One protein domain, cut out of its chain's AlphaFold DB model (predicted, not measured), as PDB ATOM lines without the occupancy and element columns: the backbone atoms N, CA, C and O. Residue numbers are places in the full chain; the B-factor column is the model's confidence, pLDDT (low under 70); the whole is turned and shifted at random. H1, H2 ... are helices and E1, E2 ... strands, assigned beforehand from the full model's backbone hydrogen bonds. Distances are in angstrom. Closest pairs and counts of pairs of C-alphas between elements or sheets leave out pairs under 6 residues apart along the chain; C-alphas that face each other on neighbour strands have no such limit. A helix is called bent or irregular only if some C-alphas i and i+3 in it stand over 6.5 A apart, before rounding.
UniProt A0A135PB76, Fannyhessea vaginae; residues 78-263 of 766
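What this domain is: This is residues 78 to 263 of the 766 residues of a protein of Fannyhessea vaginae (UniProt A0A135PB76). The chain is wound in stacked turns, a solenoid with three walls of parallel strands: E6, E9, E12 and E15 make one wall, E7, E10, E13 and E16 the second, and E3, E5, E8, E11 and E14 the third. The bent strands E2 and E4 run through the first two walls near one end, where E1 is the edge strand and H1 packs on E1, E2 and E3. The 186 printed residues hold one named helix and 16 named strands, in the order E1, H1, then E2 to E16; the class is mostly strand, with under half of the residues in named elements. The first two walls join in a branched, mixed sheet; the third is all parallel, in the order E3, E5, E8, E11, E14. The whole is compact, with a radius of gyration of the C-alphas of 15.1 A and spans of 47 by 38 by 29 A.

Where its parts are: The branched sheet holds E1, residues 80 to 83, from C-alpha 80 at (-69.114, 162.572, -49.504); E2, 104 to 113, 20.4 A; E4, 124 to 136, 18.7 A; E6, 162 to 165; E7, 174 to 177; E9, 187 to 190; E10, 194 to 197; E12, 219 to 222; E13, 226 to 228; E15, 250 to 254; and E16, 258 to 261, to C-alpha 261 at (-43.648, 178.225, -51.781). The other sheet holds E3, 118 to 120; E5, 153 to 157; E8, 179 to 184, 16.2 A; E11, 209 to 214; and E14, 241 to 246. H1 is residues 93 to 99, 10.0 A.

How they stand to each other: E2 bends by 103 degrees at residue 110 and E4 by 127 degrees at residue 131. E4 has E2 on one side and E6 and E7 on the other; N 126 and O 164 are 2.9 A apart, N 135 and O 175 also 2.9 A. E1 and E2 are antiparallel, with N 82 and O 107 at 3.0 A. E9 and E12 are parallel, with N 190 and O 221 at 2.9 A, as are E10 and E13, with N 196 and O 226 at 2.8 A. E15 and E16 are edge strands. The two sheets form a sandwich, two sheets face to face, their facing parts 9.0 A centre to centre. In the second sheet E8 and E11 are parallel, with N 183 and O 212 at 2.8 A. The closest C-alphas of E14 and E16, Ala 242 and Ser 261, are 5.5 A apart. H1 is on the branched sheet at a height of 8.4 A, over E2 and along the strands; it only grazes the other sheet. In H1 every O i to N i+4 pair is within hydrogen-bond range.

The domain as a whole: The two C-alphas farthest apart, those of Ala 87 and Gly 235, are 47.2 A apart. The printed part has no cut. The links E4 to E5, E10 to E11 and E13 to E14 are long. The mean pLDDT of the printed part is 90.9; residue 78 and residues 143 to 145, 202 to 207 and 232 to 236 are under 70.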
ATOM      1  N   GLY A  78     -69.081 164.517 -42.231       67.56
ATOM      2  CA  GLY A  78     -70.018 164.179 -43.314       67.56
ATOM      3  C   GLY A  78     -69.506 164.359 -44.751       67.56
ATOM      4  O   GLY A  78     -70.287 164.697 -45.641       67.56
ATOM      5  N   GLY A  79     -68.208 164.166 -45.001       88.88
ATOM      6  CA  GLY A  79     -67.651 164.201 -46.355       88.88
ATOM      7  C   GLY A  79     -68.255 163.124 -47.259       88.88
ATOM      8  O   GLY A  79     -68.425 161.975 -46.848       88.88
ATOM      9  N   SER A  80     -68.558 163.485 -48.503       94.81
ATOM     10  CA  SER A  80     -69.114 162.572 -49.504       94.81
ATOM     11  C   SER A  80     -68.611 162.871 -50.915       94.81
ATOM     12  O   SER A  80     -68.230 163.993 -51.244       94.81
ATOM     13  N   ILE A  81     -68.618 161.847 -51.763       97.81
ATOM     14  CA  ILE A  81     -68.289 161.930 -53.185       97.81
ATOM     15  C   ILE A  81     -69.410 161.254 -53.968       97.81
ATOM     16  O   ILE A  81     -69.803 160.139 -53.634       97.81
ATOM     17  N   THR A  82     -69.896 161.894 -55.027       97.31
ATOM     18  CA  THR A  82     -70.827 161.287 -55.987       97.31
ATOM     19  C   THR A  82     -70.169 161.153 -57.357       97.31
ATOM     20  O   THR A  82     -69.388 162.002 -57.784       97.31
ATOM     21  N   ILE A  83     -70.485 160.074 -58.077       97.88
ATOM     22  CA  ILE A  83     -70.171 159.982 -59.510       97.88
ATOM     23  C   ILE A  83     -71.226 160.815 -60.242       97.88
ATOM     24  O   ILE A  83     -72.421 160.601 -60.037       97.88
ATOM     25  N   LYS A  84     -70.819 161.757 -61.099       95.06
ATOM     26  CA  LYS A  84     -71.752 162.648 -61.803       95.06
ATOM     27  C   LYS A  84     -72.766 161.845 -62.629       95.06
ATOM     28  O   LYS A  84     -72.384 161.090 -63.519       95.06
ATOM     29  N   GLY A  85     -74.057 162.032 -62.342       90.69
ATOM     30  CA  GLY A  85     -75.158 161.264 -62.943       90.69
ATOM     31  C   GLY A  85     -75.591 160.023 -62.146       90.69
ATOM     32  O   GLY A  85     -76.563 159.381 -62.525       90.69
ATOM     33  N   SER A  86     -74.922 159.708 -61.033       92.06
ATOM     34  CA  SER A  86     -75.341 158.697 -60.058       92.06
ATOM     35  C   SER A  86     -75.944 159.347 -58.812       92.06
ATOM     36  O   SER A  86     -75.511 160.417 -58.386       92.06
ATOM     37  N   ALA A  87     -76.915 158.670 -58.195       89.62
ATOM     38  CA  ALA A  87     -77.431 159.018 -56.869       89.62
ATOM     39  C   ALA A  87     -76.597 158.404 -55.722       89.62
ATOM     40  O   ALA A  87     -76.805 158.748 -54.559       89.62
ATOM     41  N   THR A  88     -75.665 157.491 -56.024       95.12
ATOM     42  CA  THR A  88     -74.845 156.817 -55.009       95.12
ATOM     43  C   THR A  88     -73.770 157.752 -54.460       95.12
ATOM     44  O   THR A  88     -72.958 158.296 -55.212       95.12
ATOM     45  N   SER A  89     -73.757 157.889 -53.135       95.06
ATOM     46  CA  SER A  89     -72.767 158.639 -52.363       95.06
ATOM     47  C   SER A  89     -71.740 157.692 -51.733       95.06
ATOM     48  O   SER A  89     -72.104 156.640 -51.206       95.06
ATOM     49  N   TYR A  90     -70.467 158.079 -51.775       96.88
ATOM     50  CA  TYR A  90     -69.329 157.344 -51.221       96.88
ATOM     51  C   TYR A  90     -68.627 158.203 -50.162       96.88
ATOM     52  O   TYR A  90     -68.379 159.385 -50.388       96.88
ATOM     53  N   THR A  91     -68.278 157.621 -49.014       94.19
ATOM     54  CA  THR A  91     -67.641 158.336 -47.887       94.19
ATOM     55  C   THR A  91     -66.111 158.394 -47.960       94.19
ATOM     56  O   THR A  91     -65.485 159.053 -47.132       94.19
ATOM     57  N   SER A  92     -65.493 157.733 -48.945       95.56
ATOM     58  CA  SER A  92     -64.051 157.788 -49.213       95.56
ATOM     59  C   SER A  92     -63.752 157.895 -50.709       95.56
ATOM     60  O   SER A  92     -64.575 157.538 -51.561       95.56
ATOM     61  N   LEU A  93     -62.552 158.385 -51.032       97.25
ATOM     62  CA  LEU A  93     -62.098 158.549 -52.412       97.25
ATOM     63  C   LEU A  93     -61.867 157.198 -53.095       97.25
ATOM     64  O   LEU A  93     -62.208 157.039 -54.261       97.25
ATOM     65  N   GLU A  94     -61.353 156.209 -52.372       97.00
ATOM     66  CA  GLU A  94     -61.089 154.870 -52.898       97.00
ATOM     67  C   GLU A  94     -62.383 154.155 -53.290       97.00
ATOM     68  O   GLU A  94     -62.454 153.597 -54.379       97.00
ATOM     69  N   ALA A  95     -63.439 154.246 -52.471       96.81
ATOM     70  CA  ALA A  95     -64.733 153.646 -52.795       96.81
ATOM     71  C   ALA A  95     -65.373 154.291 -54.040       96.81
ATOM     72  O   ALA A  95     -65.923 153.588 -54.891       96.81
ATOM     73  N   ALA A  96     -65.245 155.615 -54.190       97.62
ATOM     74  CA  ALA A  96     -65.678 156.321 -55.394       97.62
ATOM     75  C   ALA A  96     -64.843 155.932 -56.631       97.62
ATOM     76  O   ALA A  96     -65.401 155.709 -57.703       97.62
ATOM     77  N   LEU A  97     -63.517 155.808 -56.491       97.50
ATOM     78  CA  LEU A  97     -62.608 155.386 -57.564       97.50
ATOM     79  C   LEU A  97     -62.844 153.933 -57.993       97.50
ATOM     80  O   LEU A  97     -62.835 153.645 -59.189       97.50
ATOM     81  N   ASP A  98     -63.087 153.015 -57.058       97.12
ATOM     82  CA  ASP A  98     -63.354 151.607 -57.362       97.12
ATOM     83  C   ASP A  98     -64.718 151.429 -58.055       97.12
ATOM     84  O   ASP A  98     -64.814 150.619 -58.981       97.12
ATOM     85  N   ALA A  99     -65.719 152.261 -57.740       97.06
ATOM     86  CA  ALA A  99     -67.008 152.296 -58.440       97.06
ATOM     87  C   ALA A  99     -67.006 153.079 -59.776       97.06
ATOM     88  O   ALA A  99     -67.839 152.820 -60.643       97.06
ATOM     89  N   ALA A 100     -66.084 154.029 -59.969       97.31
ATOM     90  CA  ALA A 100     -66.003 154.862 -61.173       97.31
ATOM     91  C   ALA A 100     -65.682 154.073 -62.459       97.31
ATOM     92  O   ALA A 100     -65.065 153.009 -62.428       97.31
ATOM     93  N   SER A 101     -66.011 154.644 -63.617       96.75
ATOM     94  CA  SER A 101     -65.455 154.235 -64.915       96.75
ATOM     95  C   SER A 101     -64.267 155.125 -65.305       96.75
ATOM     96  O   SER A 101     -64.077 156.203 -64.742       96.75
ATOM     97  N   ASP A 102     -63.463 154.703 -66.288       97.00
ATOM     98  CA  ASP A 102     -62.479 155.609 -66.899       97.00
ATOM     99  C   ASP A 102     -63.209 156.832 -67.500       97.00
ATOM    100  O   ASP A 102     -64.224 156.712 -68.186       97.00
ATOM    101  N   ASN A 103     -62.654 158.013 -67.240       97.25
ATOM    102  CA  ASN A 103     -63.158 159.355 -67.541       97.25
ATOM    103  C   ASN A 103     -64.393 159.815 -66.734       97.25
ATOM    104  O   ASN A 103     -64.990 160.836 -67.075       97.25
ATOM    105  N   SER A 104     -64.760 159.136 -65.639       98.19
ATOM    106  CA  SER A 104     -65.802 159.630 -64.723       98.19
ATOM    107  C   SER A 104     -65.450 160.985 -64.088       98.19
ATOM    108  O   SER A 104     -64.294 161.260 -63.756       98.19
ATOM    109  N   ILE A 105     -66.478 161.808 -63.856       98.19
ATOM    110  CA  ILE A 105     -66.399 163.016 -63.027       98.19
ATOM    111  C   ILE A 105     -66.888 162.654 -61.621       98.19
ATOM    112  O   ILE A 105     -67.983 162.108 -61.476       98.19
ATOM    113  N   LEU A 106     -66.080 162.960 -60.608       98.31
ATOM    114  CA  LEU A 106     -66.376 162.772 -59.192       98.31
ATOM    115  C   LEU A 106     -66.582 164.145 -58.541       98.31
ATOM    116  O   LEU A 106     -65.685 164.991 -58.567       98.31
ATOM    117  N   GLU A 107     -67.767 164.368 -57.978       97.31
ATOM    118  CA  GLU A 107     -68.151 165.625 -57.333       97.31
ATOM    119  C   GLU A 107     -67.996 165.469 -55.810       97.31
ATOM    120  O   GLU A 107     -68.664 164.644 -55.189       97.31
ATOM    121  N   VAL A 108     -67.069 166.224 -55.210       97.06
ATOM    122  CA  VAL A 108     -66.698 166.135 -53.786       97.06
ATOM    123  C   VAL A 108     -67.484 167.165 -52.973       97.06
ATOM    124  O   VAL A 108     -67.423 168.358 -53.271       97.06
ATOM    125  N   SER A 109     -68.185 166.717 -51.932       94.19
ATOM    126  CA  SER A 109     -69.001 167.525 -51.019       94.19
ATOM    127  C   SER A 109     -68.502 167.394 -49.578       94.19
ATOM    128  O   SER A 109     -68.265 166.285 -49.095       94.19
ATOM    129  N   GLY A 110     -68.373 168.513 -48.862       91.56
ATOM    130  CA  GLY A 110     -67.900 168.508 -47.472       91.56
ATOM    131  C   GLY A 110     -66.447 168.032 -47.334       91.56
ATOM    132  O   GLY A 110     -65.682 168.078 -48.297       91.56
ATOM    133  N   ASN A 111     -66.043 167.600 -46.134       91.94
ATOM    134  CA  ASN A 111     -64.657 167.210 -45.847       91.94
ATOM    135  C   ASN A 111     -64.456 165.686 -45.879       91.94
ATOM    136  O   ASN A 111     -64.768 164.996 -44.907       91.94
ATOM    137  N   VAL A 112     -63.922 165.166 -46.985       95.12
ATOM    138  CA  VAL A 112     -63.581 163.746 -47.157       95.12
ATOM    139  C   VAL A 112     -62.171 163.489 -46.628       95.12
ATOM    140  O   VAL A 112     -61.224 164.207 -46.958       95.12
ATOM    141  N   ILE A 113     -62.030 162.450 -45.807       94.12
ATOM    142  CA  ILE A 113     -60.770 162.135 -45.129       94.12
ATOM    143  C   ILE A 113     -59.905 161.213 -45.989       94.12
ATOM    144  O   ILE A 113     -60.363 160.170 -46.450       94.12
ATOM    145  N   ILE A 114     -58.636 161.583 -46.142       94.50
ATOM    146  CA  ILE A 114     -57.570 160.762 -46.716       94.50
ATOM    147  C   ILE A 114     -56.706 160.264 -45.550       94.50
ATOM    148  O   ILE A 114     -56.026 161.060 -44.905       94.50
ATOM    149  N   ASP A 115     -56.758 158.966 -45.238       92.44
ATOM    150  CA  ASP A 115     -56.049 158.346 -44.098       92.44
ATOM    151  C   ASP A 115     -54.766 157.584 -44.496       92.44
ATOM    152  O   ASP A 115     -53.908 157.308 -43.657       92.44
ATOM    153  N   LYS A 116     -54.609 157.295 -45.792       92.50
ATOM    154  CA  LYS A 116     -53.459 156.643 -46.437       92.50
ATOM    155  C   LYS A 116     -53.263 157.199 -47.860       92.50
ATOM    156  O   LYS A 116     -54.148 157.897 -48.354       92.50
ATOM    157  N   PRO A 117     -52.133 156.933 -48.540       93.25
ATOM    158  CA  PRO A 117     -51.966 157.307 -49.944       93.25
ATOM    159  C   PRO A 117     -53.004 156.624 -50.844       93.25
ATOM    160  O   PRO A 117     -53.342 155.461 -50.620       93.25
ATOM    161  N   VAL A 118     -53.492 157.333 -51.866       95.94
ATOM    162  CA  VAL A 118     -54.569 156.847 -52.745       95.94
ATOM    163  C   VAL A 118     -54.087 156.707 -54.187       95.94
ATOM    164  O   VAL A 118     -53.601 157.653 -54.804       95.94
ATOM    165  N   GLU A 119     -54.270 155.508 -54.735       96.19
ATOM    166  CA  GLU A 119     -53.864 155.133 -56.090       96.19
ATOM    167  C   GLU A 119     -54.948 155.479 -57.122       96.19
ATOM    168  O   GLU A 119     -56.009 154.852 -57.178       96.19
ATOM    169  N   ILE A 120     -54.661 156.438 -58.005       97.12
ATOM    170  CA  ILE A 120     -55.513 156.786 -59.146       97.12
ATOM    171  C   ILE A 120     -55.291 155.739 -60.247       97.12
ATOM    172  O   ILE A 120     -54.435 155.881 -61.122       97.12
ATOM    173  N   LYS A 121     -56.046 154.639 -60.153       94.69
ATOM    174  CA  LYS A 121     -56.015 153.485 -61.079       94.69
ATOM    175  C   LYS A 121     -56.885 153.674 -62.329       94.69
ATOM    176  O   LYS A 121     -56.816 152.866 -63.254       94.69
ATOM    177  N   LYS A 122     -57.719 154.714 -62.357       96.06
ATOM    178  CA  LYS A 122     -58.635 155.062 -63.453       96.06
ATOM    179  C   LYS A 122     -58.438 156.524 -63.827       96.06
ATOM    180  O   LYS A 122     -58.115 157.333 -62.963       96.06
ATOM    181  N   SER A 123     -58.626 156.867 -65.098       98.06
ATOM    182  CA  SER A 123     -58.649 158.270 -65.510       98.06
ATOM    183  C   SER A 123     -59.918 158.906 -64.947       98.06
ATOM    184  O   SER A 123     -60.992 158.346 -65.130       98.06
ATOM    185  N   VAL A 124     -59.825 160.036 -64.250       98.50
ATOM    186  CA  VAL A 124     -60.976 160.678 -63.590       98.50
ATOM    187  C   VAL A 124     -60.821 162.195 -63.546       98.50
ATOM    188  O   VAL A 124     -59.714 162.727 -63.640       98.50
ATOM    189  N   THR A 125     -61.941 162.891 -63.361       98.62
ATOM    190  CA  THR A 125     -61.974 164.320 -63.030       98.62
ATOM    191  C   THR A 125     -62.497 164.504 -61.609       98.62
ATOM    192  O   THR A 125     -63.581 164.009 -61.316       98.62
ATOM    193  N   LEU A 126     -61.779 165.220 -60.741       98.56
ATOM    194  CA  LEU A 126     -62.267 165.604 -59.408       98.56
ATOM    195  C   LEU A 126     -62.691 167.079 -59.414       98.56
ATOM    196  O   LEU A 126     -61.904 167.944 -59.808       98.56
ATOM    197  N   VAL A 127     -63.913 167.369 -58.964       97.56
ATOM    198  CA  VAL A 127     -64.478 168.731 -58.882       97.56
ATOM    199  C   VAL A 127     -65.186 168.957 -57.545       97.56
ATOM    200  O   VAL A 127     -65.570 168.005 -56.869       97.56
ATOM    201  N   ALA A 128     -65.397 170.217 -57.165       95.88
ATOM    202  CA  ALA A 128     -66.226 170.556 -56.012       95.88
ATOM    203  C   ALA A 128     -67.729 170.445 -56.340       95.88
ATOM    204  O   ALA A 128     -68.206 170.981 -57.347       95.88
ATOM    205  N   ALA A 129     -68.486 169.804 -55.449       93.25
ATOM    206  CA  ALA A 129     -69.945 169.812 -55.453       93.25
ATOM    207  C   ALA A 129     -70.503 171.225 -55.184       93.25
ATOM    208  O   ALA A 129     -69.768 172.168 -54.887       93.25
ATOM    209  N   ALA A 130     -71.827 171.395 -55.278       88.25
ATOM    210  CA  ALA A 130     -72.476 172.704 -55.126       88.25
ATOM    211  C   ALA A 130     -72.234 173.390 -53.768       88.25
ATOM    212  O   ALA A 130     -72.215 174.616 -53.702       88.25
ATOM    213  N   THR A 131     -72.006 172.591 -52.730       84.31
ATOM    214  CA  THR A 131     -71.666 172.945 -51.344       84.31
ATOM    215  C   THR A 131     -70.182 173.269 -51.120       84.31
ATOM    216  O   THR A 131     -69.813 173.691 -50.026       84.31
ATOM    217  N   GLY A 132     -69.322 173.073 -52.125       86.56
ATOM    218  CA  GLY A 132     -67.871 173.007 -51.939       86.56
ATOM    219  C   GLY A 132     -67.418 171.658 -51.366       86.56
ATOM    220  O   GLY A 132     -68.219 170.883 -50.838       86.56
ATOM    221  N   GLY A 133     -66.119 171.368 -51.463       92.44
ATOM    222  CA  GLY A 133     -65.565 170.108 -50.969       92.44
ATOM    223  C   GLY A 133     -64.079 170.183 -50.650       92.44
ATOM    224  O   GLY A 133     -63.351 171.027 -51.178       92.44
ATOM    225  N   SER A 134     -63.617 169.280 -49.791       94.81
ATOM    226  CA  SER A 134     -62.203 169.109 -49.482       94.81
ATOM    227  C   SER A 134     -61.791 167.647 -49.371       94.81
ATOM    228  O   SER A 134     -62.543 166.808 -48.881       94.81
ATOM    229  N   LEU A 135     -60.562 167.370 -49.806       96.06
ATOM    230  CA  LEU A 135     -59.812 166.164 -49.474       96.06
ATOM    231  C   LEU A 135     -58.777 166.562 -48.419       96.06
ATOM    232  O   LEU A 135     -57.919 167.403 -48.693       96.06
ATOM    233  N   SER A 136     -58.863 166.001 -47.215       94.00
ATOM    234  CA  SER A 136     -58.036 166.412 -46.073       94.00
ATOM    235  C   SER A 136     -57.432 165.218 -45.353       94.00
ATOM    236  O   SER A 136     -58.104 164.207 -45.153       94.00
ATOM    237  N   THR A 137     -56.193 165.346 -44.876       92.50
ATOM    238  CA  THR A 137     -55.602 164.357 -43.951       92.50
ATOM    239  C   THR A 137     -55.976 164.601 -42.480       92.50
ATOM    240  O   THR A 137     -55.484 163.908 -41.590       92.50
ATOM    241  N   SER A 138     -56.877 165.556 -42.206       89.31
ATOM    242  CA  SER A 138     -57.437 165.824 -40.876       89.31
ATOM    243  C   SER A 138     -58.958 166.004 -40.879       89.31
ATOM    244  O   SER A 138     -59.559 166.543 -41.813       89.31
ATOM    245  N   LYS A 139     -59.581 165.575 -39.775       85.69
ATOM    246  CA  LYS A 139     -61.007 165.800 -39.485       85.69
ATOM    247  C   LYS A 139     -61.289 167.236 -39.038       85.69
ATOM    248  O   LYS A 139     -62.410 167.705 -39.205       85.69
ATOM    249  N   GLU A 140     -60.294 167.933 -38.493       82.62
ATOM    250  CA  GLU A 140     -60.417 169.347 -38.138       82.62
ATOM    251  C   GLU A 140     -60.296 170.235 -39.382       82.62
ATOM    252  O   GLU A 140     -59.372 170.085 -40.180       82.62
ATOM    253  N   SER A 141     -61.193 171.214 -39.518       72.38
ATOM    254  CA  SER A 141     -61.076 172.235 -40.564       72.38
ATOM    255  C   SER A 141     -59.936 173.214 -40.267       72.38
ATOM    256  O   SER A 141     -59.815 173.740 -39.158       72.38
ATOM    257  N   ARG A 142     -59.123 173.519 -41.284       71.81
ATOM    258  CA  ARG A 142     -58.050 174.519 -41.224       71.81
ATOM    259  C   ARG A 142     -58.620 175.939 -41.091       71.81
ATOM    260  O   ARG A 142     -59.115 176.517 -42.055       71.81
ATOM    261  N   THR A 143     -58.506 176.519 -39.895       66.44
ATOM    262  CA  THR A 143     -58.959 177.887 -39.559       66.44
ATOM    263  C   THR A 143     -57.881 178.971 -39.721       66.44
ATOM    264  O   THR A 143     -58.128 180.135 -39.415       66.44
ATOM    265  N   GLY A 144     -56.684 178.623 -40.208       69.69
ATOM    266  CA  GLY A 144     -55.555 179.546 -40.365       69.69
ATOM    267  C   GLY A 144     -54.443 178.980 -41.255       69.69
ATOM    268  O   GLY A 144     -54.691 178.127 -42.102       69.69
ATOM    269  N   THR A 145     -53.203 179.441 -41.074       69.44
ATOM    270  CA  THR A 145     -52.033 178.933 -41.822       69.44
ATOM    271  C   THR A 145     -51.444 177.642 -41.248       69.44
ATOM    272  O   THR A 145     -50.737 176.933 -41.959       69.44
ATOM    273  N   GLN A 146     -51.715 177.334 -39.976       76.75
ATOM    274  CA  GLN A 146     -51.217 176.129 -39.315       76.75
ATOM    275  C   GLN A 146     -51.980 174.887 -39.800       76.75
ATOM    276  O   GLN A 146     -53.212 174.863 -39.788       76.75
ATOM    277  N   SER A 147     -51.237 173.849 -40.189       81.12
ATOM    278  CA  SER A 147     -51.802 172.538 -40.513       81.12
ATOM    279  C   SER A 147     -52.490 171.899 -39.304       81.12
ATOM    280  O   SER A 147     -52.044 172.046 -38.164       81.12
ATOM    281  N   LYS A 148     -53.567 171.156 -39.573       83.69
ATOM    282  CA  LYS A 148     -54.295 170.329 -38.601       83.69
ATOM    283  C   LYS A 148     -53.963 168.837 -38.712       83.69
ATOM    284  O   LYS A 148     -54.627 168.013 -38.081       83.69
ATOM    285  N   SER A 149     -52.946 168.488 -39.496       83.75
ATOM    286  CA  SER A 149     -52.556 167.111 -39.798       83.75
ATOM    287  C   SER A 149     -51.179 166.770 -39.228       83.75
ATOM    288  O   SER A 149     -50.290 167.615 -39.173       83.75
ATOM    289  N   ALA A 150     -50.968 165.505 -38.858       83.00
ATOM    290  CA  ALA A 150     -49.661 165.016 -38.396       83.00
ATOM    291  C   ALA A 150     -48.688 164.667 -39.546       83.00
ATOM    292  O   ALA A 150     -47.476 164.570 -39.333       83.00
ATOM    293  N   VAL A 151     -49.213 164.445 -40.757       83.62
ATOM    294  CA  VAL A 151     -48.474 164.112 -41.987       83.62
ATOM    295  C   VAL A 151     -49.217 164.630 -43.222       83.62
ATOM    296  O   VAL A 151     -50.444 164.750 -43.199       83.62
ATOM    297  N   ALA A 152     -48.479 164.867 -44.311       87.31
ATOM    298  CA  ALA A 152     -49.063 164.933 -45.646       87.31
ATOM    299  C   ALA A 152     -49.118 163.543 -46.289       87.31
ATOM    300  O   ALA A 152     -48.158 162.761 -46.223       87.31
ATOM    301  N   LEU A 153     -50.233 163.266 -46.953       92.31
ATOM    302  CA  LEU A 153     -50.441 162.085 -47.792       92.31
ATOM    303  C   LEU A 153     -50.506 162.525 -49.257       92.31
ATOM    304  O   LEU A 153     -50.310 163.702 -49.556       92.31
ATOM    305  N   TYR A 154     -50.716 161.594 -50.183       92.81
ATOM    306  CA  TYR A 154     -50.678 161.899 -51.610       92.81
ATOM    307  C   TYR A 154     -51.698 161.099 -52.417       92.81
ATOM    308  O   TYR A 154     -52.021 159.957 -52.078       92.81
ATOM    309  N   LEU A 155     -52.167 161.703 -53.510       96.06
ATOM    310  CA  LEU A 155     -52.754 160.961 -54.623       96.06
ATOM    311  C   LEU A 155     -51.630 160.579 -55.591       96.06
ATOM    312  O   LEU A 155     -50.855 161.443 -56.010       96.06
ATOM    313  N   HIS A 156     -51.545 159.304 -55.956       95.12
ATOM    314  CA  HIS A 156     -50.565 158.791 -56.909       95.12
ATOM    315  C   HIS A 156     -51.238 158.486 -58.250       95.12
ATOM    316  O   HIS A 156     -52.172 157.688 -58.324       95.12
ATOM    317  N   VAL A 157     -50.788 159.139 -59.322       96.38
ATOM    318  CA  VAL A 157     -51.323 158.945 -60.675       96.38
ATOM    319  C   VAL A 157     -50.508 157.883 -61.396       96.38
ATOM    320  O   VAL A 157     -49.358 158.122 -61.768       96.38
ATOM    321  N   ASN A 158     -51.128 156.717 -61.592       89.25
ATOM    322  CA  ASN A 158     -50.498 155.557 -62.215       89.25
ATOM    323  C   ASN A 158     -50.164 155.783 -63.694       89.25
ATOM    324  O   ASN A 158     -50.791 156.593 -64.385       89.25
ATOM    325  N   SER A 159     -49.210 154.986 -64.180       91.31
ATOM    326  CA  SER A 159     -48.761 154.993 -65.572       91.31
ATOM    327  C   SER A 159     -49.933 154.938 -66.560       91.31
ATOM    328  O   SER A 159     -50.815 154.083 -66.451       91.31
ATOM    329  N   GLY A 160     -49.963 155.877 -67.508       91.12
ATOM    330  CA  GLY A 160     -51.002 155.966 -68.541       91.12
ATOM    331  C   GLY A 160     -52.395 156.431 -68.078       91.12
ATOM    332  O   GLY A 160     -53.292 156.540 -68.914       91.12
ATOM    333  N   LYS A 161     -52.613 156.736 -66.790       96.56
ATOM    334  CA  LYS A 161     -53.894 157.263 -66.277       96.56
ATOM    335  C   LYS A 161     -53.867 158.783 -66.128       96.56
ATOM    336  O   LYS A 161     -52.819 159.373 -65.881       96.56
ATOM    337  N   THR A 162     -55.021 159.428 -66.311       98.12
ATOM    338  CA  THR A 162     -55.159 160.895 -66.258       98.12
ATOM    339  C   THR A 162     -55.982 161.341 -65.055       98.12
ATOM    340  O   THR A 162     -57.173 161.048 -64.982       98.12
ATOM    341  N   LEU A 163     -55.377 162.118 -64.161       98.69
ATOM    342  CA  LEU A 163     -56.081 162.872 -63.129       98.69
ATOM    343  C   LEU A 163     -56.336 164.298 -63.634       98.69
ATOM    344  O   LEU A 163     -55.399 165.073 -63.832       98.69
ATOM    345  N   THR A 164     -57.603 164.656 -63.830       98.69
ATOM    346  CA  THR A 164     -58.016 166.050 -64.038       98.69
ATOM    347  C   THR A 164     -58.524 166.613 -62.719       98.69
ATOM    348  O   THR A 164     -59.344 165.985 -62.052       98.69
ATOM    349  N   LEU A 165     -58.044 167.787 -62.328       98.56
ATOM    350  CA  LEU A 165     -58.466 168.482 -61.117       98.56
ATOM    351  C   LEU A 165     -59.089 169.819 -61.509       98.56
ATOM    352  O   LEU A 165     -58.425 170.645 -62.137       98.56
ATOM    353  N   GLY A 166     -60.341 170.028 -61.100       97.00
ATOM    354  CA  GLY A 166     -61.113 171.239 -61.366       97.00
ATOM    355  C   GLY A 166     -61.968 171.151 -62.624       97.00
ATOM    356  O   GLY A 166     -61.761 170.306 -63.494       97.00
ATOM    357  N   ASP A 167     -62.943 172.050 -62.715       94.00
ATOM    358  CA  ASP A 167     -63.812 172.221 -63.881       94.00
ATOM    359  C   ASP A 167     -63.395 173.423 -64.754       94.00
ATOM    360  O   ASP A 167     -63.889 173.573 -65.871       94.00
ATOM    361  N   GLY A 168     -62.448 174.246 -64.286       94.56
ATOM    362  CA  GLY A 168     -61.996 175.453 -64.974       94.56
ATOM    363  C   GLY A 168     -62.742 176.730 -64.582       94.56
ATOM    364  O   GLY A 168     -62.623 177.715 -65.305       94.56
ATOM    365  N   ASN A 169     -63.492 176.758 -63.472       88.50
ATOM    366  CA  ASN A 169     -64.042 178.006 -62.937       88.50
ATOM    367  C   ASN A 169     -63.821 178.176 -61.426       88.50
ATOM    368  O   ASN A 169     -63.933 177.244 -60.640       88.50
ATOM    369  N   ASN A 170     -63.585 179.418 -60.999       86.88
ATOM    370  CA  ASN A 170     -63.317 179.753 -59.596       86.88
ATOM    371  C   ASN A 170     -64.584 180.063 -58.773       86.88
ATOM    372  O   ASN A 170     -64.504 180.806 -57.798       86.88
ATOM    373  N   LYS A 171     -65.767 179.544 -59.148       88.50
ATOM    374  CA  LYS A 171     -66.997 179.739 -58.344       88.50
ATOM    375  C   LYS A 171     -67.083 178.792 -57.146       88.50
ATOM    376  O   LYS A 171     -67.906 179.010 -56.263       88.50
ATOM    377  N   ARG A 172     -66.293 177.715 -57.142       88.25
ATOM    378  CA  ARG A 172     -66.252 176.678 -56.104       88.25
ATOM    379  C   ARG A 172     -64.797 176.271 -55.890       88.25
ATOM    380  O   ARG A 172     -64.053 176.161 -56.857       88.25
ATOM    381  N   GLU A 173     -64.393 176.059 -54.642       91.81
ATOM    382  CA  GLU A 173     -63.041 175.610 -54.288       91.81
ATOM    383  C   GLU A 173     -63.089 174.120 -53.921       91.81
ATOM    384  O   GLU A 173     -63.762 173.743 -52.962       91.81
ATOM    385  N   LEU A 174     -62.374 173.278 -54.676       96.19
ATOM    386  CA  LEU A 174     -61.967 171.948 -54.227       96.19
ATOM    387  C   LEU A 174     -60.623 172.082 -53.502       96.19
ATOM    388  O   LEU A 174     -59.585 172.308 -54.133       96.19
ATOM    389  N   LEU A 175     -60.654 171.976 -52.175       95.31
ATOM    390  CA  LEU A 175     -59.482 172.148 -51.319       95.31
ATOM    391  C   LEU A 175     -58.787 170.808 -51.042       95.31
ATOM    392  O   LEU A 175     -59.394 169.875 -50.531       95.31
ATOM    393  N   PHE A 176     -57.490 170.743 -51.309       96.00
ATOM    394  CA  PHE A 176     -56.602 169.668 -50.878       96.00
ATOM    395  C   PHE A 176     -55.812 170.166 -49.658       96.00
ATOM    396  O   PHE A 176     -54.997 171.084 -49.786       96.00
ATOM    397  N   ASP A 177     -56.067 169.597 -48.479       92.81
ATOM    398  CA  ASP A 177     -55.490 170.014 -47.191       92.81
ATOM    399  C   ASP A 177     -54.467 168.965 -46.711       92.81
ATOM    400  O   ASP A 177     -54.830 167.853 -46.324       92.81
ATOM    401  N   GLU A 178     -53.172 169.287 -46.845       92.38
ATOM    402  CA  GLU A 178     -52.039 168.341 -46.713       92.38
ATOM    403  C   GLU A 178     -52.153 167.064 -47.587       92.38
ATOM    404  O   GLU A 178     -51.579 166.016 -47.273       92.38
ATOM    405  N   VAL A 179     -52.869 167.147 -48.715       94.19
ATOM    406  CA  VAL A 179     -52.909 166.103 -49.753       94.19
ATOM    407  C   VAL A 179     -52.078 166.560 -50.956       94.19
ATOM    408  O   VAL A 179     -52.502 167.413 -51.734       94.19
ATOM    409  N   ASN A 180     -50.881 165.991 -51.097       94.94
ATOM    410  CA  ASN A 180     -49.952 166.223 -52.206       94.94
ATOM    411  C   ASN A 180     -50.329 165.383 -53.446       94.94
ATOM    412  O   ASN A 180     -51.205 164.517 -53.393       94.94
ATOM    413  N   LEU A 181     -49.636 165.597 -54.567       96.19
ATOM    414  CA  LEU A 181     -49.775 164.783 -55.781       96.19
ATOM    415  C   LEU A 181     -48.422 164.199 -56.210       96.19
ATOM    416  O   LEU A 181     -47.434 164.929 -56.287       96.19
ATOM    417  N   GLN A 182     -48.399 162.915 -56.570       94.38
ATOM    418  CA  GLN A 182     -47.304 162.299 -57.323       94.38
ATOM    419  C   GLN A 182     -47.819 161.800 -58.673       94.38
ATOM    420  O   GLN A 182     -48.811 161.078 -58.740       94.38
ATOM    421  N   ILE A 183     -47.130 162.157 -59.753       95.88
ATOM    422  CA  ILE A 183     -47.452 161.752 -61.119       95.88
ATOM    423  C   ILE A 183     -46.253 160.994 -61.684       95.88
ATOM    424  O   ILE A 183     -45.329 161.583 -62.249       95.88
ATOM    425  N   THR A 184     -46.281 159.672 -61.508       88.62
ATOM    426  CA  THR A 184     -45.217 158.754 -61.935       88.62
ATOM    427  C   THR A 184     -45.650 158.072 -63.226       88.62
ATOM    428  O   THR A 184     -46.425 157.119 -63.205       88.62
ATOM    429  N   ASN A 185     -45.186 158.578 -64.371       87.12
ATOM    430  CA  ASN A 185     -45.600 158.129 -65.715       87.12
ATOM    431  C   ASN A 185     -47.114 158.278 -66.039       87.12
ATOM    432  O   ASN A 185     -47.583 157.808 -67.077       87.12
ATOM    433  N   GLY A 186     -47.893 158.923 -65.164       95.88
ATOM    434  CA  GLY A 186     -49.292 159.300 -65.392       95.88
ATOM    435  C   GLY A 186     -49.455 160.698 -66.005       95.88
ATOM    436  O   GLY A 186     -48.481 161.349 -66.384       95.88
ATOM    437  N   LYS A 187     -50.694 161.204 -66.066       98.38
ATOM    438  CA  LYS A 187     -51.008 162.557 -66.554       98.38
ATOM    439  C   LYS A 187     -51.783 163.401 -65.537       98.38
ATOM    440  O   LYS A 187     -52.794 162.949 -65.008       98.38
ATOM    441  N   LEU A 188     -51.373 164.656 -65.351       98.75
ATOM    442  CA  LEU A 188     -52.126 165.697 -64.638       98.75
ATOM    443  C   LEU A 188     -52.745 166.709 -65.613       98.75
ATOM    444  O   LEU A 188     -52.090 167.162 -66.553       98.75
ATOM    445  N   ILE A 189     -53.977 167.134 -65.346       98.69
ATOM    446  CA  ILE A 189     -54.556 168.368 -65.895       98.69
ATOM    447  C   ILE A 189     -55.087 169.185 -64.713       98.69
ATOM    448  O   ILE A 189     -56.071 168.797 -64.091       98.69
ATOM    449  N   PHE A 190     -54.422 170.290 -64.377       98.69
ATOM    450  CA  PHE A 190     -54.723 171.107 -63.199       98.69
ATOM    451  C   PHE A 190     -55.386 172.424 -63.619       98.69
ATOM    452  O   PHE A 190     -54.795 173.192 -64.380       98.69
ATOM    453  N   LYS A 191     -56.620 172.669 -63.168       98.31
ATOM    454  CA  LYS A 191     -57.480 173.773 -63.621       98.31
ATOM    455  C   LYS A 191     -57.885 174.706 -62.475       98.31
ATOM    456  O   LYS A 191     -57.701 174.409 -61.296       98.31
ATOM    457  N   ASP A 192     -58.494 175.825 -62.857       97.19
ATOM    458  CA  ASP A 192     -59.273 176.679 -61.959       97.19
ATOM    459  C   ASP A 192     -60.395 175.895 -61.250       97.19
ATOM    460  O   ASP A 192     -60.877 174.870 -61.744       97.19
ATOM    461  N   GLY A 193     -60.772 176.378 -60.063       95.00
ATOM    462  CA  GLY A 193     -61.652 175.681 -59.118       95.00
ATOM    463  C   GLY A 193     -60.940 174.753 -58.117       95.00
ATOM    464  O   GLY A 193     -61.601 174.097 -57.314       95.00
ATOM    465  N   VAL A 194     -59.599 174.685 -58.124       97.56
ATOM    466  CA  VAL A 194     -58.806 173.811 -57.230       97.56
ATOM    467  C   VAL A 194     -57.738 174.580 -56.472       97.56
ATOM    468  O   VAL A 194     -57.102 175.494 -57.003       97.56
ATOM    469  N   LYS A 195     -57.492 174.151 -55.234       96.31
ATOM    470  CA  LYS A 195     -56.435 174.680 -54.377       96.31
ATOM    471  C   LYS A 195     -55.781 173.579 -53.563       96.31
ATOM    472  O   LYS A 195     -56.455 172.903 -52.794       96.31
ATOM    473  N   ILE A 196     -54.463 173.457 -53.667       96.19
ATOM    474  CA  ILE A 196     -53.659 172.614 -52.781       96.19
ATOM    475  C   ILE A 196     -52.984 173.501 -51.741       96.19
ATOM    476  O   ILE A 196     -52.266 174.435 -52.095       96.19
ATOM    477  N   SER A 197     -53.232 173.219 -50.462       93.19
ATOM    478  CA  SER A 197     -52.660 173.921 -49.313       93.19
ATOM    479  C   SER A 197     -51.914 172.911 -48.447       93.19
ATOM    480  O   SER A 197     -52.513 172.204 -47.635       93.19
ATOM    481  N   SER A 198     -50.602 172.806 -48.658       90.75
ATOM    482  CA  SER A 198     -49.762 171.794 -48.013       90.75
ATOM    483  C   SER A 198     -48.472 172.397 -47.476       90.75
ATOM    484  O   SER A 198     -47.804 173.198 -48.130       90.75
ATOM    485  N   THR A 199     -48.132 171.995 -46.261       87.44
ATOM    486  CA  THR A 199     -46.968 172.429 -45.496       87.44
ATOM    487  C   THR A 199     -45.978 171.282 -45.307       87.44
ATOM    488  O   THR A 199     -44.771 171.503 -45.394       87.44
ATOM    489  N   LEU A 200     -46.459 170.054 -45.103       86.50
ATOM    490  CA  LEU A 200     -45.671 168.909 -44.646       86.50
ATOM    491  C   LEU A 200     -45.114 168.095 -45.821       86.50
ATOM    492  O   LEU A 200     -45.829 167.801 -46.778       86.50
ATOM    493  N   CYS A 201     -43.856 167.647 -45.742       81.44
ATOM    494  CA  CYS A 201     -43.346 166.675 -46.714       81.44
ATOM    495  C   CYS A 201     -44.061 165.326 -46.564       81.44
ATOM    496  O   CYS A 201     -44.204 164.811 -45.448       81.44
ATOM    497  N   SER A 202     -44.427 164.694 -47.684       69.75
ATOM    498  CA  SER A 202     -44.868 163.301 -47.642       69.75
ATOM    499  C   SER A 202     -43.658 162.373 -47.495       69.75
ATOM    500  O   SER A 202     -42.836 162.224 -48.403       69.75
ATOM    501  N   LYS A 203     -43.528 161.784 -46.299       60.62
ATOM    502  CA  LYS A 203     -42.315 161.101 -45.803       60.62
ATOM    503  C   LYS A 203     -41.864 159.894 -46.639       60.62
ATOM    504  O   LYS A 203     -40.709 159.500 -46.523       60.62
ATOM    505  N   SER A 204     -42.739 159.321 -47.463       55.66
ATOM    506  CA  SER A 204     -42.439 158.199 -48.367       55.66
ATOM    507  C   SER A 204     -41.602 158.590 -49.590       55.66
ATOM    508  O   SER A 204     -40.951 157.732 -50.175       55.66
ATOM    509  N   THR A 205     -41.623 159.864 -49.991       56.78
ATOM    510  CA  THR A 205     -41.090 160.311 -51.293       56.78
ATOM    511  C   THR A 205     -39.609 160.697 -51.256       56.78
ATOM    512  O   THR A 205     -38.929 160.667 -52.279       56.78
ATOM    513  N   GLY A 206     -39.106 161.129 -50.093       61.62
ATOM    514  CA  GLY A 206     -37.806 161.801 -49.969       61.62
ATOM    515  C   GLY A 206     -37.728 163.180 -50.649       61.62
ATOM    516  O   GLY A 206     -36.669 163.806 -50.628       61.62
ATOM    517  N   LYS A 207     -38.827 163.666 -51.241       68.25
ATOM    518  CA  LYS A 207     -38.942 164.960 -51.920       68.25
ATOM    519  C   LYS A 207     -39.642 165.976 -51.017       68.25
ATOM    520  O   LYS A 207     -40.456 165.623 -50.166       68.25
ATOM    521  N   SER A 208     -39.355 167.254 -51.248       81.50
ATOM    522  CA  SER A 208     -39.956 168.379 -50.518       81.50
ATOM    523  C   SER A 208     -40.855 169.212 -51.435       81.50
ATOM    524  O   SER A 208     -40.672 170.423 -51.545       81.50
ATOM    525  N   ALA A 209     -41.788 168.556 -52.128       91.19
ATOM    526  CA  ALA A 209     -42.647 169.160 -53.146       91.19
ATOM    527  C   ALA A 209     -44.134 168.850 -52.910       91.19
ATOM    528  O   ALA A 209     -44.482 167.736 -52.518       91.19
ATOM    529  N   ILE A 210     -45.012 169.823 -53.187       94.69
ATOM    530  CA  ILE A 210     -46.473 169.639 -53.091       94.69
ATOM    531  C   ILE A 210     -47.010 168.821 -54.280       94.69
ATOM    532  O   ILE A 210     -47.869 167.956 -54.101       94.69
ATOM    533  N   VAL A 211     -46.483 169.061 -55.484       97.00
ATOM    534  CA  VAL A 211     -46.771 168.286 -56.699       97.00
ATOM    535  C   VAL A 211     -45.460 167.818 -57.328       97.00
ATOM    536  O   VAL A 211     -44.620 168.641 -57.685       97.00
ATOM    537  N   GLU A 212     -45.290 166.507 -57.486       95.69
ATOM    538  CA  GLU A 212     -44.165 165.889 -58.203       95.69
ATOM    539  C   GLU A 212     -44.651 165.290 -59.528       95.69
ATOM    540  O   GLU A 212     -45.579 164.482 -59.547       95.69
ATOM    541  N   ILE A 213     -44.004 165.652 -60.636       97.06
ATOM    542  CA  ILE A 213     -44.227 165.075 -61.965       97.06
ATOM    543  C   ILE A 213     -42.899 164.464 -62.413       97.06
ATOM    544  O   ILE A 213     -41.922 165.182 -62.623       97.06
ATOM    545  N   SER A 214     -42.836 163.136 -62.508       94.38
ATOM    546  CA  SER A 214     -41.564 162.424 -62.641       94.38
ATOM    547  C   SER A 214     -41.637 161.235 -63.599       94.38
ATOM    548  O   SER A 214     -42.466 160.337 -63.441       94.38
ATOM    549  N   GLY A 215     -40.666 161.168 -64.510       94.56
ATOM    550  CA  GLY A 215     -40.462 160.052 -65.437       94.56
ATOM    551  C   GLY A 215     -40.836 160.387 -66.881       94.56
ATOM    552  O   GLY A 215     -41.694 161.228 -67.132       94.56
ATOM    553  N   LYS A 216     -40.193 159.701 -67.832       94.75
ATOM    554  CA  LYS A 216     -40.279 159.965 -69.281       94.75
ATOM    555  C   LYS A 216     -41.693 159.951 -69.879       94.75
ATOM    556  O   LYS A 216     -41.928 160.597 -70.893       94.75
ATOM    557  N   ASP A 217     -42.623 159.213 -69.273       94.38
ATOM    558  CA  ASP A 217     -44.005 159.112 -69.759       94.38
ATOM    559  C   ASP A 217     -44.954 160.048 -68.983       94.38
ATOM    560  O   ASP A 217     -46.137 160.147 -69.310       94.38
ATOM    561  N   ALA A 218     -44.453 160.746 -67.953       97.38
ATOM    562  CA  ALA A 218     -45.247 161.626 -67.107       97.38
ATOM    563  C   ALA A 218     -45.574 162.935 -67.833       97.38
ATOM    564  O   ALA A 218     -44.682 163.623 -68.340       97.38
ATOM    565  N   LYS A 219     -46.860 163.299 -67.853       98.31
ATOM    566  CA  LYS A 219     -47.353 164.493 -68.551       98.31
ATOM    567  C   LYS A 219     -48.135 165.431 -67.643       98.31
ATOM    568  O   LYS A 219     -48.888 164.988 -66.780       98.31
ATOM    569  N   ALA A 220     -48.038 166.735 -67.883       98.75
ATOM    570  CA  ALA A 220     -48.868 167.714 -67.187       98.75
ATOM    571  C   ALA A 220     -49.387 168.842 -68.087       98.75
ATOM    572  O   ALA A 220     -48.857 169.136 -69.161       98.75
ATOM    573  N   SER A 221     -50.451 169.494 -67.631       98.75
ATOM    574  CA  SER A 221     -50.946 170.765 -68.160       98.75
ATOM    575  C   SER A 221     -51.528 171.580 -67.012       98.75
ATOM    576  O   SER A 221     -52.366 171.075 -66.264       98.75
ATOM    577  N   PHE A 222     -51.087 172.828 -66.878       98.75
ATOM    578  CA  PHE A 222     -51.515 173.742 -65.823       98.75
ATOM    579  C   PHE A 222     -52.310 174.887 -66.448       98.75
ATOM    580  O   PHE A 222     -51.765 175.787 -67.082       98.75
ATOM    581  N   GLU A 223     -53.627 174.809 -66.321       98.00
ATOM    582  CA  GLU A 223     -54.579 175.734 -66.938       98.00
ATOM    583  C   GLU A 223     -55.085 176.795 -65.951       98.00
ATOM    584  O   GLU A 223     -55.637 177.803 -66.378       98.00
ATOM    585  N   GLY A 224     -54.881 176.579 -64.648       96.81
ATOM    586  CA  GLY A 224     -55.386 177.431 -63.578       96.81
ATOM    587  C   GLY A 224     -55.005 176.929 -62.182       96.81
ATOM    588  O   GLY A 224     -53.996 176.239 -62.009       96.81
ATOM    589  N   GLY A 225     -55.841 177.260 -61.200       97.50
ATOM    590  CA  GLY A 225     -55.814 176.735 -59.834       97.50
ATOM    591  C   GLY A 225     -54.727 177.340 -58.940       97.50
ATOM    592  O   GLY A 225     -53.920 178.168 -59.359       97.50
ATOM    593  N   THR A 226     -54.704 176.934 -57.671       97.50
ATOM    594  CA  THR A 226     -53.730 177.411 -56.673       97.50
ATOM    595  C   THR A 226     -52.939 176.256 -56.059       97.50
ATOM    596  O   THR A 226     -53.512 175.245 -55.668       97.50
ATOM    597  N   ILE A 227     -51.628 176.422 -55.899       97.38
ATOM    598  CA  ILE A 227     -50.778 175.546 -55.083       97.38
ATOM    599  C   ILE A 227     -49.987 176.446 -54.135       97.38
ATOM    600  O   ILE A 227     -49.246 177.322 -54.581       97.38
ATOM    601  N   VAL A 228     -50.168 176.260 -52.829       92.88
ATOM    602  CA  VAL A 228     -49.611 177.142 -51.800       92.88
ATOM    603  C   VAL A 228     -49.043 176.357 -50.620       92.88
ATOM    604  O   VAL A 228     -49.742 175.556 -50.003       92.88
ATOM    605  N   ASN A 229     -47.798 176.663 -50.247       88.56
ATOM    606  CA  ASN A 229     -47.329 176.441 -48.882       88.56
ATOM    607  C   ASN A 229     -47.634 177.693 -48.026       88.56
ATOM    608  O   ASN A 229     -47.038 178.745 -48.274       88.56
ATOM    609  N   PRO A 230     -48.546 177.624 -47.034       76.94
ATOM    610  CA  PRO A 230     -48.883 178.757 -46.167       76.94
ATOM    611  C   PRO A 230     -47.877 179.043 -45.030       76.94
ATOM    612  O   PRO A 230     -48.115 179.960 -44.240       76.94
ATOM    613  N   VAL A 231     -46.777 178.288 -44.909       72.12
ATOM    614  CA  VAL A 231     -45.743 178.508 -43.877       72.12
ATOM    615  C   VAL A 231     -44.911 179.764 -44.161       72.12
ATOM    616  O   VAL A 231     -44.514 180.035 -45.296       72.12
ATOM    617  N   LYS A 232     -44.604 180.506 -43.089       64.12
ATOM    618  CA  LYS A 232     -43.680 181.652 -43.086       64.12
ATOM    619  C   LYS A 232     -42.305 181.335 -42.483       64.12
ATOM    620  O   LYS A 232     -41.346 182.040 -42.781       64.12
ATOM    621  N   ASP A 233     -42.211 180.293 -41.661       62.22
ATOM    622  CA  ASP A 233     -41.039 179.992 -40.835       62.22
ATOM    623  C   ASP A 233     -40.204 178.838 -41.419       62.22
ATOM    624  O   ASP A 233     -40.714 177.774 -41.773       62.22
ATOM    625  N   TYR A 234     -38.899 179.073 -41.562       61.28
ATOM    626  CA  TYR A 234     -38.016 178.294 -42.437       61.28
ATOM    627  C   TYR A 234     -37.299 177.120 -41.745       61.28
ATOM    628  O   TYR A 234     -37.316 176.980 -40.526       61.28
ATOM    629  N   GLY A 235     -36.609 176.290 -42.538       57.22
ATOM    630  CA  GLY A 235     -35.650 175.290 -42.034       57.22
ATOM    631  C   GLY A 235     -36.260 174.009 -41.450       57.22
ATOM    632  O   GLY A 235     -35.550 173.209 -40.848       57.22
ATOM    633  N   THR A 236     -37.565 173.805 -41.627       60.88
ATOM    634  CA  THR A 236     -38.322 172.635 -41.154       60.88
ATOM    635  C   THR A 236     -38.361 171.502 -42.192       60.88
ATOM    636  O   THR A 236     -38.009 171.691 -43.356       60.88
ATOM    637  N   SER A 237     -38.813 170.304 -41.793       70.06
ATOM    638  CA  SER A 237     -39.014 169.135 -42.675       70.06
ATOM    639  C   SER A 237     -40.285 169.253 -43.540       70.06
ATOM    640  O   SER A 237     -41.135 168.359 -43.550       70.06
ATOM    641  N   ASN A 238     -40.429 170.401 -44.200       81.00
ATOM    642  CA  ASN A 238     -41.639 170.892 -44.851       81.00
ATOM    643  C   ASN A 238     -41.400 171.130 -46.351       81.00
ATOM    644  O   ASN A 238     -40.264 171.360 -46.771       81.00
ATOM    645  N   ASN A 239     -42.468 171.109 -47.158       86.56
ATOM    646  CA  ASN A 239     -42.368 171.248 -48.615       86.56
ATOM    647  C   ASN A 239     -41.690 172.575 -48.974       86.56
ATOM    648  O   ASN A 239     -42.213 173.640 -48.649       86.56
ATOM    649  N   SER A 240     -40.534 172.523 -49.633       87.25
ATOM    650  CA  SER A 240     -39.785 173.696 -50.086       87.25
ATOM    651  C   SER A 240     -40.144 174.103 -51.514       87.25
ATOM    652  O   SER A 240     -39.891 175.247 -51.889       87.25
ATOM    653  N   VAL A 241     -40.799 173.233 -52.287       91.31
ATOM    654  CA  VAL A 241     -41.221 173.486 -53.672       91.31
ATOM    655  C   VAL A 241     -42.739 173.313 -53.829       91.31
ATOM    656  O   VAL A 241     -43.325 172.423 -53.213       91.31
ATOM    657  N   ALA A 242     -43.396 174.140 -54.654       94.94
ATOM    658  CA  ALA A 242     -44.811 173.923 -54.984       94.94
ATOM    659  C   ALA A 242     -44.977 172.876 -56.106       94.94
ATOM    660  O   ALA A 242     -45.748 171.932 -55.930       94.94
ATOM    661  N   VAL A 243     -44.218 172.980 -57.206       97.50
ATOM    662  CA  VAL A 243     -44.192 171.970 -58.286       97.50
ATOM    663  C   VAL A 243     -42.759 171.563 -58.658       97.50
ATOM    664  O   VAL A 243     -41.930 172.412 -58.986       97.50
ATOM    665  N   THR A 244     -42.484 170.259 -58.668       96.81
ATOM    666  CA  THR A 244     -41.239 169.670 -59.186       96.81
ATOM    667  C   THR A 244     -41.524 168.868 -60.452       96.81
ATOM    668  O   THR A 244     -42.424 168.029 -60.459       96.81
ATOM    669  N   VAL A 245     -40.732 169.089 -61.504       98.12
ATOM    670  CA  VAL A 245     -40.787 168.346 -62.772       98.12
ATOM    671  C   VAL A 245     -39.407 167.757 -63.061       98.12
ATOM    672  O   VAL A 245     -38.430 168.503 -63.097       98.12
ATOM    673  N   GLU A 246     -39.292 166.439 -63.241       96.31
ATOM    674  CA  GLU A 246     -37.981 165.792 -63.409       96.31
ATOM    675  C   GLU A 246     -37.991 164.442 -64.154       96.31
ATOM    676  O   GLU A 246     -39.034 163.841 -64.426       96.31
ATOM    677  N   LYS A 247     -36.787 163.932 -64.451       95.12
ATOM    678  CA  LYS A 247     -36.526 162.605 -65.047       95.12
ATOM    679  C   LYS A 247     -37.208 162.375 -66.413       95.12
ATOM    680  O   LYS A 247     -37.724 161.285 -66.665       95.12
ATOM    681  N   GLY A 248     -37.223 163.384 -67.282       97.00
ATOM    682  CA  GLY A 248     -37.803 163.299 -68.628       97.00
ATOM    683  C   GLY A 248     -39.296 163.631 -68.709       97.00
ATOM    684  O   GLY A 248     -39.906 163.430 -69.757       97.00
ATOM    685  N   ALA A 249     -39.904 164.123 -67.626       98.19
ATOM    686  CA  ALA A 249     -41.309 164.525 -67.613       98.19
ATOM    687  C   ALA A 249     -41.602 165.724 -68.539       98.19
ATOM    688  O   ALA A 249     -40.750 166.590 -68.747       98.19
ATOM    689  N   GLN A 250     -42.827 165.781 -69.072       98.56
ATOM    690  CA  GLN A 250     -43.244 166.741 -70.103       98.56
ATOM    691  C   GLN A 250     -44.420 167.611 -69.625       98.56
ATOM    692  O   GLN A 250     -45.485 167.094 -69.275       98.56
ATOM    693  N   VAL A 251     -44.288 168.938 -69.660       98.88
ATOM    694  CA  VAL A 251     -45.397 169.869 -69.382       98.88
ATOM    695  C   VAL A 251     -45.831 170.543 -70.680       98.88
ATOM    696  O   VAL A 251     -45.140 171.405 -71.211       98.88
ATOM    697  N   GLU A 252     -47.003 170.164 -71.189       98.62
ATOM    698  CA  GLU A 252     -47.498 170.615 -72.501       98.62
ATOM    699  C   GLU A 252     -47.860 172.113 -72.514       98.62
ATOM    700  O   GLU A 252     -47.823 172.733 -73.573       98.62
ATOM    701  N   LYS A 253     -48.233 172.688 -71.354       98.25
ATOM    702  CA  LYS A 253     -48.471 174.131 -71.153       98.25
ATOM    703  C   LYS A 253     -48.607 174.534 -69.677       98.25
ATOM    704  O   LYS A 253     -49.117 173.755 -68.864       98.25
ATOM    705  N   ILE A 254     -48.277 175.792 -69.382       98.81
ATOM    706  CA  ILE A 254     -48.713 176.552 -68.201       98.81
ATOM    707  C   ILE A 254     -49.367 177.858 -68.680       98.81
ATOM    708  O   ILE A 254     -48.677 178.766 -69.138       98.81
ATOM    709  N   SER A 255     -50.696 177.960 -68.595       98.44
ATOM    710  CA  SER A 255     -51.470 179.109 -69.101       98.44
ATOM    711  C   SER A 255     -52.168 179.936 -68.016       98.44
ATOM    712  O   SER A 255     -52.810 180.934 -68.330       98.44
ATOM    713  N   GLY A 256     -52.068 179.547 -66.743       96.81
ATOM    714  CA  GLY A 256     -52.798 180.184 -65.645       96.81
ATOM    715  C   GLY A 256     -52.298 179.760 -64.265       96.81
ATOM    716  O   GLY A 256     -51.231 179.167 -64.144       96.81
ATOM    717  N   GLY A 257     -53.078 180.082 -63.232       97.94
ATOM    718  CA  GLY A 257     -52.873 179.616 -61.858       97.94
ATOM    719  C   GLY A 257     -51.885 180.416 -61.000       97.94
ATOM    720  O   GLY A 257     -51.297 181.411 -61.429       97.94
ATOM    721  N   SER A 258     -51.739 179.992 -59.744       97.88
ATOM    722  CA  SER A 258     -50.913 180.636 -58.716       97.88
ATOM    723  C   SER A 258     -50.116 179.600 -57.922       97.88
ATOM    724  O   SER A 258     -50.694 178.709 -57.299       97.88
ATOM    725  N   TYR A 259     -48.790 179.723 -57.933       97.56
ATOM    726  CA  TYR A 259     -47.845 178.755 -57.380       97.56
ATOM    727  C   TYR A 259     -46.929 179.459 -56.376       97.56
ATOM    728  O   TYR A 259     -46.095 180.279 -56.766       97.56
ATOM    729  N   MET A 260     -47.084 179.159 -55.084       93.06
ATOM    730  CA  MET A 260     -46.325 179.800 -54.008       93.06
ATOM    731  C   MET A 260     -45.694 178.789 -53.052       93.06
ATOM    732  O   MET A 260     -46.378 177.943 -52.478       93.06
ATOM    733  N   SER A 261     -44.394 178.948 -52.814       89.69
ATOM    734  CA  SER A 261     -43.648 178.225 -51.781       89.69
ATOM    735  C   SER A 261     -42.712 179.173 -51.026       89.69
ATOM    736  O   SER A 261     -42.473 180.295 -51.466       89.69
ATOM    737  N   TRP A 262     -42.169 178.739 -49.890       84.06
ATOM    738  CA  TRP A 262     -41.122 179.476 -49.169       84.06
ATOM    739  C   TRP A 262     -39.726 179.268 -49.783       84.06
ATOM    740  O   TRP A 262     -38.866 180.143 -49.672       84.06
ATOM    741  N   GLY A 263     -39.513 178.129 -50.452       86.25
ATOM    742  CA  GLY A 263     -38.461 177.948 -51.450       86.25
ATOM    743  C   GLY A 263     -38.986 178.304 -52.844       86.25
ATOM    744  O   GLY A 263     -39.789 179.227 -52.989       86.25
TER     745      GLY A 263